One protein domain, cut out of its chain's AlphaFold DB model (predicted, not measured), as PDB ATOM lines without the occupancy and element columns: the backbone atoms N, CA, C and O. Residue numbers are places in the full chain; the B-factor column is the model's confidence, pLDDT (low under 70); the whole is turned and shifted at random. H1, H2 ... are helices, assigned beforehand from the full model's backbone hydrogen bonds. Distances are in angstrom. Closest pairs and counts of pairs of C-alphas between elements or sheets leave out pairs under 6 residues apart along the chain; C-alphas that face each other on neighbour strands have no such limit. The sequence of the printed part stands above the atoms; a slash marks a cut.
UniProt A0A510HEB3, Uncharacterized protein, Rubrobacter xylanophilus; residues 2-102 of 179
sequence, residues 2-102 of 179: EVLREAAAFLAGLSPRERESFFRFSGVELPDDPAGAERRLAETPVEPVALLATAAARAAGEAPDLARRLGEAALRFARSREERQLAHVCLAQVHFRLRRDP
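What this domain is: This is residues 2 to 102 of the 179 residues of an uncharacterized protein of Rubrobacter xylanophilus (UniProt A0A510HEB3). Helices H4, H5 and H6 stand side by side in a triangle as the core; H2 crosses H4, and H1, with H3 packed on it, sits at one end of H4 and H5. The printed part has 101 residues with six named helices, H1 to H6 in order, and no named strand: all helix. It is compact, with a radius of gyration of the C-alphas of 12.6 A and spans of 40 by 32 by 19 A.

Where its parts are: H1, residues 2 to 12, begins at C-alpha 2 (190.421, 225.679, 157.695). H2 is residues 16 to 26, H3 34 to 42, H4 48 to 59. H5, 64 to 77, measures 19.9 A from first to last C-alpha; H6, 81 to 98, measures 26.2 A, ending at C-alpha 98 (162.421, 230.837, 142.122).

How they stand to each other: H1, H4, H5 and H6 form a bundle, a group of touching helices. H4 and H5 form a hairpin, closest C-alphas Ala 56 and Ala 67, 4.0 A. H2 touches H4 about perpendicular, 82 degrees, closest C-alphas Phe 25 and Ala 55, 5.1 A. Every O i to N i+4 pair is within hydrogen-bond range in H1 to H5, 13 of 14 in H6.

The domain as a whole: The printed part has no cut and no long link; no printed residue is under 70 in pLDDT.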
ATOM      1  N   GLU A   2     190.745 224.377 158.317       89.06
ATOM      2  CA  GLU A   2     190.421 225.679 157.695       89.06
ATOM      3  C   GLU A   2     188.940 225.829 157.301       89.06
ATOM      4  O   GLU A   2     188.283 226.751 157.770       89.06
ATOM      5  N   VAL A   3     188.374 224.865 156.561       91.44
ATOM      6  CA  VAL A   3     186.951 224.876 156.147       91.44
ATOM      7  C   VAL A   3     185.986 224.965 157.333       91.44
ATOM      8  O   VAL A   3     184.989 225.678 157.269       91.44
ATOM      9  N   LEU A   4     186.290 224.265 158.429       93.81
ATOM     10  CA  LEU A   4     185.472 224.285 159.641       93.81
ATOM     11  C   LEU A   4     185.418 225.696 160.240       93.81
ATOM     12  O   LEU A   4     184.338 226.190 160.552       93.81
ATOM     13  N   ARG A   5     186.573 226.362 160.341       95.62
ATOM     14  CA  ARG A   5     186.681 227.732 160.847       95.62
ATOM     15  C   ARG A   5     186.010 228.745 159.919       95.62
ATOM     16  O   ARG A   5     185.317 229.637 160.397       95.62
ATOM     17  N   GLU A   6     186.182 228.604 158.604       96.56
ATOM     18  CA  GLU A   6     185.517 229.459 157.610       96.56
ATOM     19  C   GLU A   6     183.986 229.332 157.692       96.56
ATOM     20  O   GLU A   6     183.273 230.340 157.701       96.56
ATOM     21  N   ALA A   7     183.475 228.101 157.806       96.56
ATOM     22  CA  ALA A   7     182.049 227.833 157.967       96.56
ATOM     23  C   ALA A   7     181.511 228.368 159.302       96.56
ATOM     24  O   ALA A   7     180.450 228.992 159.324       96.56
ATOM     25  N   ALA A   8     182.257 228.183 160.393       97.19
ATOM     26  CA  ALA A   8     181.908 228.704 161.710       97.19
ATOM     27  C   ALA A   8     181.823 230.234 161.723       97.19
ATOM     28  O   ALA A   8     180.832 230.790 162.189       97.19
ATOM     29  N   ALA A   9     182.819 230.920 161.153       97.38
ATOM     30  CA  ALA A   9     182.825 232.376 161.046       97.38
ATOM     31  C   ALA A   9     181.646 232.895 160.207       97.38
ATOM     32  O   ALA A   9     180.989 233.862 160.587       97.38
ATOM     33  N   PHE A  10     181.341 232.227 159.090       98.00
ATOM     34  CA  PHE A  10     180.180 232.561 158.267       98.00
ATOM     35  C   PHE A  10     178.857 232.410 159.038       98.00
ATOM     36  O   PHE A  10     178.010 233.300 158.968       98.00
ATOM     37  N   LEU A  11     178.685 231.316 159.786       97.31
ATOM     38  CA  LEU A  11     177.451 231.044 160.525       97.31
ATOM     39  C   LEU A  11     177.286 231.931 161.768       97.31
ATOM     40  O   LEU A  11     176.172 232.366 162.055       97.31
ATOM     41  N   ALA A  12     178.377 232.254 162.464       96.62
ATOM     42  CA  ALA A  12     178.368 233.213 163.570       96.62
ATOM     43  C   ALA A  12     177.926 234.614 163.104       96.62
ATOM     44  O   ALA A  12     177.226 235.323 163.824       96.62
ATOM     45  N   GLY A  13     178.255 234.978 161.858       96.75
ATOM     46  CA  GLY A  13     177.834 236.229 161.223       96.75
ATOM     47  C   GLY A  13     176.366 236.289 160.777       96.75
ATOM     48  O   GLY A  13     175.938 237.325 160.267       96.75
ATOM     49  N   LEU A  14     175.584 235.215 160.930       97.12
ATOM     50  CA  LEU A  14     174.142 235.252 160.675       97.12
ATOM     51  C   LEU A  14     173.424 236.096 161.735       97.12
ATOM     52  O   LEU A  14     173.747 236.036 162.921       97.12
ATOM     53  N   SER A  15     172.398 236.845 161.329       96.94
ATOM     54  CA  SER A  15     171.522 237.545 162.276       96.94
ATOM     55  C   SER A  15     170.765 236.555 163.181       96.94
ATOM     56  O   SER A  15     170.596 235.389 162.810       96.94
ATOM     57  N   PRO A  16     170.229 236.984 164.343       96.62
ATOM     58  CA  PRO A  16     169.474 236.094 165.232       96.62
ATOM     59  C   PRO A  16     168.331 235.339 164.531       96.62
ATOM     60  O   PRO A  16     168.184 234.132 164.708       96.62
ATOM     61  N   ARG A  17     167.580 236.022 163.657       96.12
ATOM     62  CA  ARG A  17     166.486 235.425 162.872       96.12
ATOM     63  C   ARG A  17     166.984 234.395 161.854       96.12
ATOM     64  O   ARG A  17     166.324 233.385 161.601       96.12
ATOM     65  N   GLU A  18     168.136 234.647 161.242       97.19
ATOM     66  CA  GLU A  18     168.749 233.714 160.298       97.19
ATOM     67  C   GLU A  18     169.327 232.491 161.000       97.19
ATOM     68  O   GLU A  18     169.189 231.395 160.470       97.19
ATOM     69  N   ARG A  19     169.910 232.646 162.197       96.88
ATOM     70  CA  ARG A  19     170.350 231.511 163.022       96.88
ATOM     71  C   ARG A  19     169.180 230.637 163.455       96.88
ATOM     72  O   ARG A  19     169.275 229.419 163.344       96.88
ATOM     73  N   GLU A  20     168.062 231.235 163.862       96.69
ATOM     74  CA  GLU A  20     166.834 230.490 164.172       96.69
ATOM     75  C   GLU A  20     166.323 229.715 162.945       96.69
ATOM     76  O   GLU A  20     165.994 228.530 163.022       96.69
ATOM     77  N   SER A  21     166.313 230.367 161.779       96.88
ATOM     78  CA  SER A  21     165.928 229.723 160.518       96.88
ATOM     79  C   SER A  21     166.895 228.595 160.154       96.88
ATOM     80  O   SER A  21     166.466 227.501 159.798       96.88
ATOM     81  N   PHE A  22     168.202 228.824 160.286       97.62
ATOM     82  CA  PHE A  22     169.220 227.806 160.061       97.62
ATOM     83  C   PHE A  22     168.995 226.600 160.975       97.62
ATOM     84  O   PHE A  22     168.931 225.486 160.463       97.62
ATOM     85  N   PHE A  23     168.792 226.813 162.279       97.69
ATOM     86  CA  PHE A  23     168.478 225.751 163.235       97.69
ATOM     87  C   PHE A  23     167.256 224.937 162.799       97.69
ATOM     88  O   PHE A  23     167.316 223.710 162.777       97.69
ATOM     89  N   ARG A  24     166.177 225.590 162.355       97.81
ATOM     90  CA  ARG A  24     164.973 224.906 161.852       97.81
ATOM     91  C   ARG A  24     165.265 223.967 160.676       97.81
ATOM     92  O   ARG A  24     164.667 222.898 160.583       97.81
ATOM     93  N   PHE A  25     166.167 224.352 159.773       97.12
ATOM     94  CA  PHE A  25     166.467 223.584 158.555       97.12
ATOM     95  C   PHE A  25     167.632 222.596 158.703       97.12
ATOM     96  O   PHE A  25     167.735 221.646 157.915       97.12
ATOM     97  N   SER A  26     168.507 222.802 159.687       96.81
ATOM     98  CA  SER A  26     169.710 221.997 159.916       96.81
ATOM     99  C   SER A  26     169.611 221.089 161.147       96.81
ATOM    100  O   SER A  26     170.274 220.056 161.185       96.81
ATOM    101  N   GLY A  27     168.788 221.452 162.137       96.88
ATOM    102  CA  GLY A  27     168.750 220.841 163.468       96.88
ATOM    103  C   GLY A  27     169.943 221.211 164.358       96.88
ATOM    104  O   GLY A  27     170.073 220.678 165.458       96.88
ATOM    105  N   VAL A  28     170.828 222.104 163.898       96.44
ATOM    106  CA  VAL A  28     172.049 222.502 164.606       96.44
ATOM    107  C   VAL A  28     171.889 223.917 165.138       96.44
ATOM    108  O   VAL A  28     171.861 224.885 164.379       96.44
ATOM    109  N   GLU A  29     171.764 224.027 166.456       95.44
ATOM    110  CA  GLU A  29     171.783 225.309 167.153       95.44
ATOM    111  C   GLU A  29     173.226 225.806 167.231       95.44
ATOM    112  O   GLU A  29     174.112 225.040 167.610       95.44
ATOM    113  N   LEU A  30     173.466 227.057 166.836       91.56
ATOM    114  CA  LEU A  30     174.804 227.634 166.748       91.56
ATOM    115  C   LEU A  30     174.946 228.843 167.675       91.56
ATOM    116  O   LEU A  30     174.079 229.722 167.645       91.56
ATOM    117  N   PRO A  31     176.055 228.928 168.430       93.50
ATOM    118  CA  PRO A  31     176.451 230.152 169.115       93.50
ATOM    119  C   PRO A  31     176.639 231.321 168.143       93.50
ATOM    120  O   PRO A  31     176.839 231.136 166.939       93.50
ATOM    121  N   ASP A  32     176.596 232.537 168.678       91.75
ATOM    122  CA  ASP A  32     176.829 233.767 167.922       91.75
ATOM    123  C   ASP A  32     178.308 234.168 167.836       91.75
ATOM    124  O   ASP A  32     178.649 235.104 167.112       91.75
ATOM    125  N   ASP A  33     179.191 233.426 168.508       96.50
ATOM    126  CA  ASP A  33     180.634 233.592 168.435       96.50
ATOM    127  C   ASP A  33     181.295 232.529 167.524       96.50
ATOM    128  O   ASP A  33     180.922 231.349 167.555       96.50
ATOM    129  N   PRO A  34     182.318 232.895 166.723       96.38
ATOM    130  CA  PRO A  34     182.973 231.957 165.810       96.38
ATOM    131  C   PRO A  34     183.594 230.731 166.490       96.38
ATOM    132  O   PRO A  34     183.568 229.645 165.917       96.38
ATOM    133  N   ALA A  35     184.146 230.870 167.700       96.88
ATOM    134  CA  ALA A  35     184.807 229.759 168.384       96.88
ATOM    135  C   ALA A  35     183.787 228.735 168.909       96.88
ATOM    136  O   ALA A  35     184.024 227.528 168.847       96.88
ATOM    137  N   GLY A  36     182.645 229.206 169.411       96.44
ATOM    138  CA  GLY A  36     181.499 228.392 169.792       96.44
ATOM    139  C   GLY A  36     180.881 227.682 168.597       96.44
ATOM    140  O   GLY A  36     180.665 226.471 168.662       96.44
ATOM    141  N   ALA A  37     180.673 228.395 167.488       96.31
ATOM    142  CA  ALA A  37     180.208 227.792 166.243       96.31
ATOM    143  C   ALA A  37     181.186 226.720 165.725       96.31
ATOM    144  O   ALA A  37     180.746 225.643 165.329       96.31
ATOM    145  N   GLU A  38     182.504 226.956 165.789       97.00
ATOM    146  CA  GLU A  38     183.527 225.983 165.370       97.00
ATOM    147  C   GLU A  38     183.449 224.698 166.202       97.00
ATOM    148  O   GLU A  38     183.382 223.606 165.633       97.00
ATOM    149  N   ARG A  39     183.375 224.817 167.537       96.31
ATOM    150  CA  ARG A  39     183.196 223.663 168.437       96.31
ATOM    151  C   ARG A  39     181.915 222.899 168.123       96.31
ATOM    152  O   ARG A  39     181.942 221.682 167.981       96.31
ATOM    153  N   ARG A  40     180.804 223.616 167.956       95.88
ATOM    154  CA  ARG A  40     179.505 222.995 167.701       95.88
ATOM    155  C   ARG A  40     179.462 222.251 166.368       95.88
ATOM    156  O   ARG A  40     178.898 221.158 166.286       95.88
ATOM    157  N   LEU A  41     180.067 222.818 165.326       95.25
ATOM    158  CA  LEU A  41     180.207 222.142 164.040       95.25
ATOM    159  C   LEU A  41     181.113 220.909 164.145       95.25
ATOM    160  O   LEU A  41     180.779 219.886 163.560       95.25
ATOM    161  N   ALA A  42     182.204 220.970 164.916       94.94
ATOM    162  CA  ALA A  42     183.098 219.824 165.124       94.94
ATOM    163  C   ALA A  42     182.406 218.632 165.814       94.94
ATOM    164  O   ALA A  42     182.764 217.484 165.575       94.94
ATOM    165  N   GLU A  43     181.414 218.903 166.664       95.50
ATOM    166  CA  GLU A  43     180.592 217.888 167.338       95.50
ATOM    167  C   GLU A  43     179.451 217.346 166.464       95.50
ATOM    168  O   GLU A  43     178.783 216.378 166.833       95.50
ATOM    169  N   THR A  44     179.173 217.986 165.326       93.19
ATOM    170  CA  THR A  44     178.085 217.583 164.436       93.19
ATOM    171  C   THR A  44     178.567 216.436 163.539       93.19
ATOM    172  O   THR A  44     179.596 216.574 162.884       93.19
ATOM    173  N   PRO A  45     177.827 215.315 163.416       91.69
ATOM    174  CA  PRO A  45     178.253 214.150 162.627       91.69
ATOM    175  C   PRO A  45     178.121 214.356 161.104       91.69
ATOM    176  O   PRO A  45     178.080 213.394 160.341       91.69
ATOM    177  N   VAL A  46     177.983 215.605 160.658       92.19
ATOM    178  CA  VAL A  46     177.764 215.990 159.265       92.19
ATOM    179  C   VAL A  46     178.799 217.040 158.905       92.19
ATOM    180  O   VAL A  46     178.920 218.052 159.591       92.19
ATOM    181  N   GLU A  47     179.495 216.819 157.793       95.19
ATOM    182  CA  GLU A  47     180.492 217.761 157.289       95.19
ATOM    183  C   GLU A  47     179.888 219.157 157.047       95.19
ATOM    184  O   GLU A  47     178.776 219.258 156.507       95.19
ATOM    185  N   PRO A  48     180.610 220.252 157.364       96.19
ATOM    186  CA  PRO A  48     180.077 221.611 157.261       96.19
ATOM    187  C   PRO A  48     179.508 221.959 155.880       96.19
ATOM    188  O   PRO A  48     178.455 222.586 155.782       96.19
ATOM    189  N   VAL A  49     180.161 221.513 154.799       97.44
ATOM    190  CA  VAL A  49     179.691 221.754 153.423       97.44
ATOM    191  C   VAL A  49     178.350 221.068 153.168       97.44
ATOM    192  O   VAL A  49     177.432 221.682 152.620       97.44
ATOM    193  N   ALA A  50     178.200 219.815 153.605       97.81
ATOM    194  CA  ALA A  50     176.954 219.075 153.462       97.81
ATOM    195  C   ALA A  50     175.831 219.679 154.317       97.81
ATOM    196  O   ALA A  50     174.689 219.784 153.857       97.81
ATOM    197  N   LEU A  51     176.155 220.133 155.531       98.25
ATOM    198  CA  LEU A  51     175.213 220.813 156.417       98.25
ATOM    199  C   LEU A  51     174.673 222.100 155.774       98.25
ATOM    200  O   LEU A  51     173.460 222.275 155.673       98.25
ATOM    201  N   LEU A  52     175.564 222.965 155.280       98.56
ATOM    202  CA  LEU A  52     175.200 224.216 154.608       98.56
ATOM    203  C   LEU A  52     174.370 223.967 153.341       98.56
ATOM    204  O   LEU A  52     173.312 224.573 153.171       98.56
ATOM    205  N   ALA A  53     174.810 223.049 152.474       98.50
ATOM    206  CA  ALA A  53     174.126 222.743 151.217       98.50
ATOM    207  C   ALA A  53     172.707 222.199 151.456       98.50
ATOM    208  O   ALA A  53     171.737 222.650 150.841       98.50
ATOM    209  N   THR A  54     172.550 221.252 152.382       98.12
ATOM    210  CA  THR A  54     171.235 220.655 152.660       98.12
ATOM    211  C   THR A  54     170.300 221.620 153.390       98.12
ATOM    212  O   THR A  54     169.109 221.664 153.066       98.12
ATOM    213  N   ALA A  55     170.819 222.445 154.308       98.31
ATOM    214  CA  ALA A  55     170.050 223.517 154.939       98.31
ATOM    215  C   ALA A  55     169.568 224.548 153.903       98.31
ATOM    216  O   ALA A  55     168.398 224.932 153.932       98.31
ATOM    217  N   ALA A  56     170.416 224.923 152.938       98.38
ATOM    218  CA  ALA A  56     170.049 225.813 151.835       98.38
ATOM    219  C   ALA A  56     168.839 225.290 151.044       98.38
ATOM    220  O   ALA A  56     167.832 225.983 150.892       98.38
ATOM    221  N   ALA A  57     168.899 224.035 150.591       97.31
ATOM    222  CA  ALA A  57     167.826 223.425 149.807       97.31
ATOM    223  C   ALA A  57     166.481 223.362 150.560       97.31
ATOM    224  O   ALA A  57     165.414 223.523 149.957       97.31
ATOM    225  N   ARG A  58     166.518 223.150 151.883       97.50
ATOM    226  CA  ARG A  58     165.326 223.153 152.747       97.50
ATOM    227  C   ARG A  58     164.767 224.564 152.939       97.50
ATOM    228  O   ARG A  58     163.560 224.751 152.803       97.50
ATOM    229  N   ALA A  59     165.643 225.544 153.154       96.88
ATOM    230  CA  ALA A  59     165.285 226.942 153.378       96.88
ATOM    231  C   ALA A  59     164.673 227.636 152.147       96.88
ATOM    232  O   ALA A  59     163.963 228.624 152.298       96.88
ATOM    233  N   ALA A  60     164.903 227.119 150.935       94.50
ATOM    234  CA  ALA A  60     164.562 227.776 149.668       94.50
ATOM    235  C   ALA A  60     163.116 228.296 149.534       94.50
ATOM    236  O   ALA A  60     162.875 229.228 148.776       94.50
ATOM    237  N   GLY A  61     162.140 227.678 150.209       91.38
ATOM    238  CA  GLY A  61     160.730 228.093 150.135       91.38
ATOM    239  C   GLY A  61     160.301 229.126 151.174       91.38
ATOM    240  O   GLY A  61     159.282 229.774 150.979       91.38
ATOM    241  N   GLU A  62     161.050 229.260 152.264       94.38
ATOM    242  CA  GLU A  62     160.665 230.077 153.424       94.38
ATOM    243  C   GLU A  62     161.634 231.240 153.657       94.38
ATOM    244  O   GLU A  62     161.230 232.312 154.095       94.38
ATOM    245  N   ALA A  63     162.914 231.034 153.352       96.25
ATOM    246  CA  ALA A  63     163.987 232.003 153.522       96.25
ATOM    247  C   ALA A  63     164.918 231.975 152.292       96.25
ATOM    248  O   ALA A  63     166.055 231.511 152.395       96.25
ATOM    249  N   PRO A  64     164.451 232.436 151.112       94.62
ATOM    250  CA  PRO A  64     165.189 232.317 149.849       94.62
ATOM    251  C   PRO A  64     166.553 233.022 149.865       94.62
ATOM    252  O   PRO A  64     167.523 232.492 149.330       94.62
ATOM    253  N   ASP A  65     166.666 234.174 150.526       96.12
ATOM    254  CA  ASP A  65     167.932 234.917 150.615       96.12
ATOM    255  C   ASP A  65     168.969 234.181 151.468       96.12
ATOM    256  O   ASP A  65     170.136 234.061 151.087       96.12
ATOM    257  N   LEU A  66     168.528 233.625 152.602       97.75
ATOM    258  CA  LEU A  66     169.368 232.771 153.437       97.75
ATOM    259  C   LEU A  66     169.758 231.506 152.670       97.75
ATOM    260  O   LEU A  66     170.926 231.131 152.671       97.75
ATOM    261  N   ALA A  67     168.810 230.878 151.972       98.06
ATOM    262  CA  ALA A  67     169.055 229.683 151.175       98.06
ATOM    263  C   ALA A  67     170.158 229.900 150.129       98.06
ATOM    264  O   ALA A  67     171.077 229.086 150.042       98.06
ATOM    265  N   ARG A  68     170.117 231.016 149.387       97.88
ATOM    266  CA  ARG A  68     171.167 231.373 148.417       97.88
ATOM    267  C   ARG A  68     172.524 231.524 149.099       97.88
ATOM    268  O   ARG A  68     173.463 230.823 148.734       97.88
ATOM    269  N   ARG A  69     172.602 232.320 150.169       98.19
ATOM    270  CA  ARG A  69     173.852 232.535 150.921       98.19
ATOM    271  C   ARG A  69     174.429 231.247 151.513       98.19
ATOM    272  O   ARG A  69     175.640 231.049 151.465       98.19
ATOM    273  N   LEU A  70     173.587 230.370 152.066       98.62
ATOM    274  CA  LEU A  70     174.007 229.065 152.594       98.62
ATOM    275  C   LEU A  70     174.558 228.168 151.475       98.62
ATOM    276  O   LEU A  70     175.612 227.557 151.643       98.62
ATOM    277  N   GLY A  71     173.874 228.106 150.329       98.44
ATOM    278  CA  GLY A  71     174.304 227.304 149.184       98.44
ATOM    279  C   GLY A  71     175.604 227.821 148.562       98.44
ATOM    280  O   GLY A  71     176.506 227.035 148.274       98.44
ATOM    281  N   GLU A  72     175.740 229.139 148.412       98.50
ATOM    282  CA  GLU A  72     176.955 229.795 147.919       98.50
ATOM    283  C   GLU A  72     178.134 229.575 148.871       98.50
ATOM    284  O   GLU A  72     179.239 229.260 148.426       98.50
ATOM    285  N   ALA A  73     177.900 229.669 150.184       98.50
ATOM    286  CA  ALA A  73     178.905 229.340 151.187       98.50
ATOM    287  C   ALA A  73     179.328 227.867 151.087       98.50
ATOM    288  O   ALA A  73     180.525 227.587 151.055       98.50
ATOM    289  N   ALA A  74     178.375 226.937 150.953       98.62
ATOM    290  CA  ALA A  74     178.674 225.520 150.761       98.62
ATOM    291  C   ALA A  74     179.556 225.286 149.525       98.62
ATOM    292  O   ALA A  74     180.555 224.572 149.603       98.62
ATOM    293  N   LEU A  75     179.233 225.927 148.396       98.56
ATOM    294  CA  LEU A  75     180.015 225.809 147.167       98.56
ATOM    295  C   LEU A  75     181.417 226.415 147.309       98.56
ATOM    296  O   LEU A  75     182.391 225.811 146.862       98.56
ATOM    297  N   ARG A  76     181.533 227.580 147.954       98.19
ATOM    298  CA  ARG A  76     182.817 228.244 148.221       98.19
ATOM    299  C   ARG A  76     183.741 227.381 149.080       98.19
ATOM    300  O   ARG A  76     184.949 227.369 148.852       98.19
ATOM    301  N   PHE A  77     183.181 226.674 150.057       97.81
ATOM    302  CA  PHE A  77     183.942 225.852 150.995       97.81
ATOM    303  C   PHE A  77     184.214 224.429 150.487       97.81
ATOM    304  O   PHE A  77     185.069 223.748 151.047       97.81
ATOM    305  N   ALA A  78     183.550 223.992 149.414       97.62
ATOM    306  CA  ALA A  78     183.724 222.666 148.832       97.62
ATOM    307  C   ALA A  78     185.147 222.441 148.282       97.62
ATOM    308  O   ALA A  78     185.614 223.128 147.360       97.62
ATOM    309  N   ARG A  79     185.833 221.424 148.809       95.62
ATOM    310  CA  ARG A  79     187.204 221.042 148.436       95.62
ATOM    311  C   ARG A  79     187.241 219.759 147.616       95.62
ATOM    312  O   ARG A  79     188.096 219.639 146.738       95.62
ATOM    313  N   SER A  80     186.313 218.835 147.851       96.75
ATOM    314  CA  SER A  80     186.202 217.600 147.075       96.75
ATOM    315  C   SER A  80     185.254 217.741 145.883       96.75
ATOM    316  O   SER A  80     184.465 218.686 145.759       96.75
ATOM    317  N   ARG A  81     185.329 216.776 144.966       97.50
ATOM    318  CA  ARG A  81     184.403 216.697 143.834       97.50
ATOM    319  C   ARG A  81     182.981 216.431 144.325       97.50
ATOM    320  O   ARG A  81     182.043 217.022 143.800       97.50
ATOM    321  N   GLU A  82     182.837 215.571 145.321       96.56
ATOM    322  CA  GLU A  82     181.576 215.130 145.913       96.56
ATOM    323  C   GLU A  82     180.875 216.288 146.635       96.56
ATOM    324  O   GLU A  82     179.676 216.503 146.458       96.56
ATOM    325  N   GLU A  83     181.630 217.107 147.370       97.38
ATOM    326  CA  GLU A  83     181.114 218.321 148.004       97.38
ATOM    327  C   GLU A  83     180.622 219.332 146.968       97.38
ATOM    328  O   GLU A  83     179.536 219.892 147.113       97.38
ATOM    329  N   ARG A  84     181.382 219.537 145.882       98.44
ATOM    330  CA  ARG A  84     180.967 220.433 144.792       98.44
ATOM    331  C   ARG A  84     179.710 219.924 144.105       98.44
ATOM    332  O   ARG A  84     178.805 220.714 143.848       98.44
ATOM    333  N   GLN A  85     179.626 218.621 143.833       98.12
ATOM    334  CA  GLN A  85     178.413 218.006 143.294       98.12
ATOM    335  C   GLN A  85     177.206 218.314 144.188       98.12
ATOM    336  O   GLN A  85     176.194 218.798 143.686       98.12
ATOM    337  N   LEU A  86     177.322 218.073 145.497       98.19
ATOM    338  CA  LEU A  86     176.246 218.326 146.452       98.19
ATOM    339  C   LEU A  86     175.861 219.811 146.497       98.19
ATOM    340  O   LEU A  86     174.682 220.139 146.380       98.19
ATOM    341  N   ALA A  87     176.843 220.708 146.603       98.56
ATOM    342  CA  ALA A  87     176.605 222.146 146.655       98.56
ATOM    343  C   ALA A  87     175.898 222.659 145.390       98.56
ATOM    344  O   ALA A  87     174.905 223.378 145.493       98.56
ATOM    345  N   HIS A  88     176.341 222.237 144.199       98.75
ATOM    346  CA  HIS A  88     175.678 222.587 142.941       98.75
ATOM    347  C   HIS A  88     174.242 222.052 142.872       98.75
ATOM    348  O   HIS A  88     173.344 222.783 142.467       98.75
ATOM    349  N   VAL A  89     173.989 220.811 143.295       98.50
ATOM    350  CA  VAL A  89     172.629 220.241 143.286       98.50
ATOM    351  C   VAL A  89     171.706 220.995 144.238       98.50
ATOM    352  O   VAL A  89     170.572 221.304 143.875       98.50
ATOM    353  N   CYS A  90     172.180 221.323 145.439       98.56
ATOM    354  CA  CYS A  90     171.400 222.080 146.409       98.56
ATOM    355  C   CYS A  90     171.132 223.514 145.936       98.56
ATOM    356  O   CYS A  90     169.986 223.951 145.999       98.56
ATOM    357  N   LEU A  91     172.126 224.216 145.379       98.62
ATOM    358  CA  LEU A  91     171.920 225.535 144.766       98.62
ATOM    359  C   LEU A  91     170.935 225.477 143.598       98.62
ATOM    360  O   LEU A  91     170.035 226.308 143.510       98.62
ATOM    361  N   ALA A  92     171.025 224.457 142.744       98.50
ATOM    362  CA  ALA A  92     170.045 224.262 141.685       98.50
ATOM    363  C   ALA A  92     168.625 224.092 142.246       98.50
ATOM    364  O   ALA A  92     167.682 224.656 141.701       98.50
ATOM    365  N   GLN A  93     168.444 223.365 143.353       98.19
ATOM    366  CA  GLN A  93     167.135 223.254 144.007       98.19
ATOM    367  C   GLN A  93     166.640 224.596 144.560       98.19
ATOM    368  O   GLN A  93     165.447 224.876 144.432       98.19
ATOM    369  N   VAL A  94     167.532 225.415 145.133       98.06
ATOM    370  CA  VAL A  94     167.210 226.774 145.602       98.06
ATOM    371  C   VAL A  94     166.684 227.614 144.440       98.06
ATOM    372  O   VAL A  94     165.529 228.041 144.465       98.06
ATOM    373  N   HIS A  95     167.475 227.746 143.378       98.25
ATOM    374  CA  HIS A  95     167.130 228.547 142.205       98.25
ATOM    375  C   HIS A  95     165.898 228.010 141.458       98.25
ATOM    376  O   HIS A  95     165.036 228.764 141.010       98.25
ATOM    377  N   PHE A  96     165.718 226.685 141.398       97.12
ATOM    378  CA  PHE A  96     164.543 226.083 140.763       97.12
ATOM    379  C   PHE A  96     163.223 226.486 141.438       97.12
ATOM    380  O   PHE A  96     162.181 226.560 140.772       97.12
ATOM    381  N   ARG A  97     163.222 226.752 142.753       94.81
ATOM    382  CA  ARG A  97     162.012 227.245 143.435       94.81
ATOM    383  C   ARG A  97     161.617 228.640 142.958       94.81
ATOM    384  O   ARG A  97     160.422 228.921 142.897       94.81
ATOM    385  N   LEU A  98     162.592 229.449 142.552       91.38
ATOM    386  CA  LEU A  98     162.421 230.837 142.122       91.38
ATOM    387  C   LEU A  98     162.466 231.022 140.596       91.38
ATOM    388  O   LEU A  98     162.319 232.138 140.117       91.38
ATOM    389  N   ARG A  99     162.548 229.929 139.825       94.25
ATOM    390  CA  ARG A  99     162.697 229.864 138.349       94.25
ATOM    391  C   ARG A  99     161.714 230.666 137.480       94.25
ATOM    392  O   ARG A  99     161.778 230.571 136.259       94.25
ATOM    393  N   ARG A 100     160.717 231.328 138.072       92.62
ATOM    394  CA  ARG A 100     159.865 232.285 137.348       92.62
ATOM    395  C   ARG A 100     160.635 233.563 137.022       92.62
ATOM    396  O   ARG A 100     160.300 234.216 136.042       92.62
ATOM    397  N   ASP A 101     161.638 233.889 137.829       95.25
ATOM    398  CA  ASP A 101     162.630 234.907 137.523       95.25
ATOM    399  C   ASP A 101     163.660 234.337 136.518       95.25
ATOM    400  O   ASP A 101     164.205 233.252 136.763       95.25
ATOM    401  N   PRO A 102     163.920 235.013 135.381       96.50
ATOM    402  CA  PRO A 102     164.919 234.587 134.402       96.50
ATOM    403  C   PRO A 102     166.338 234.436 134.961       96.50
ATOM    404  O   PRO A 102     167.060 233.536 134.532       96.50
TER     405      PRO A 102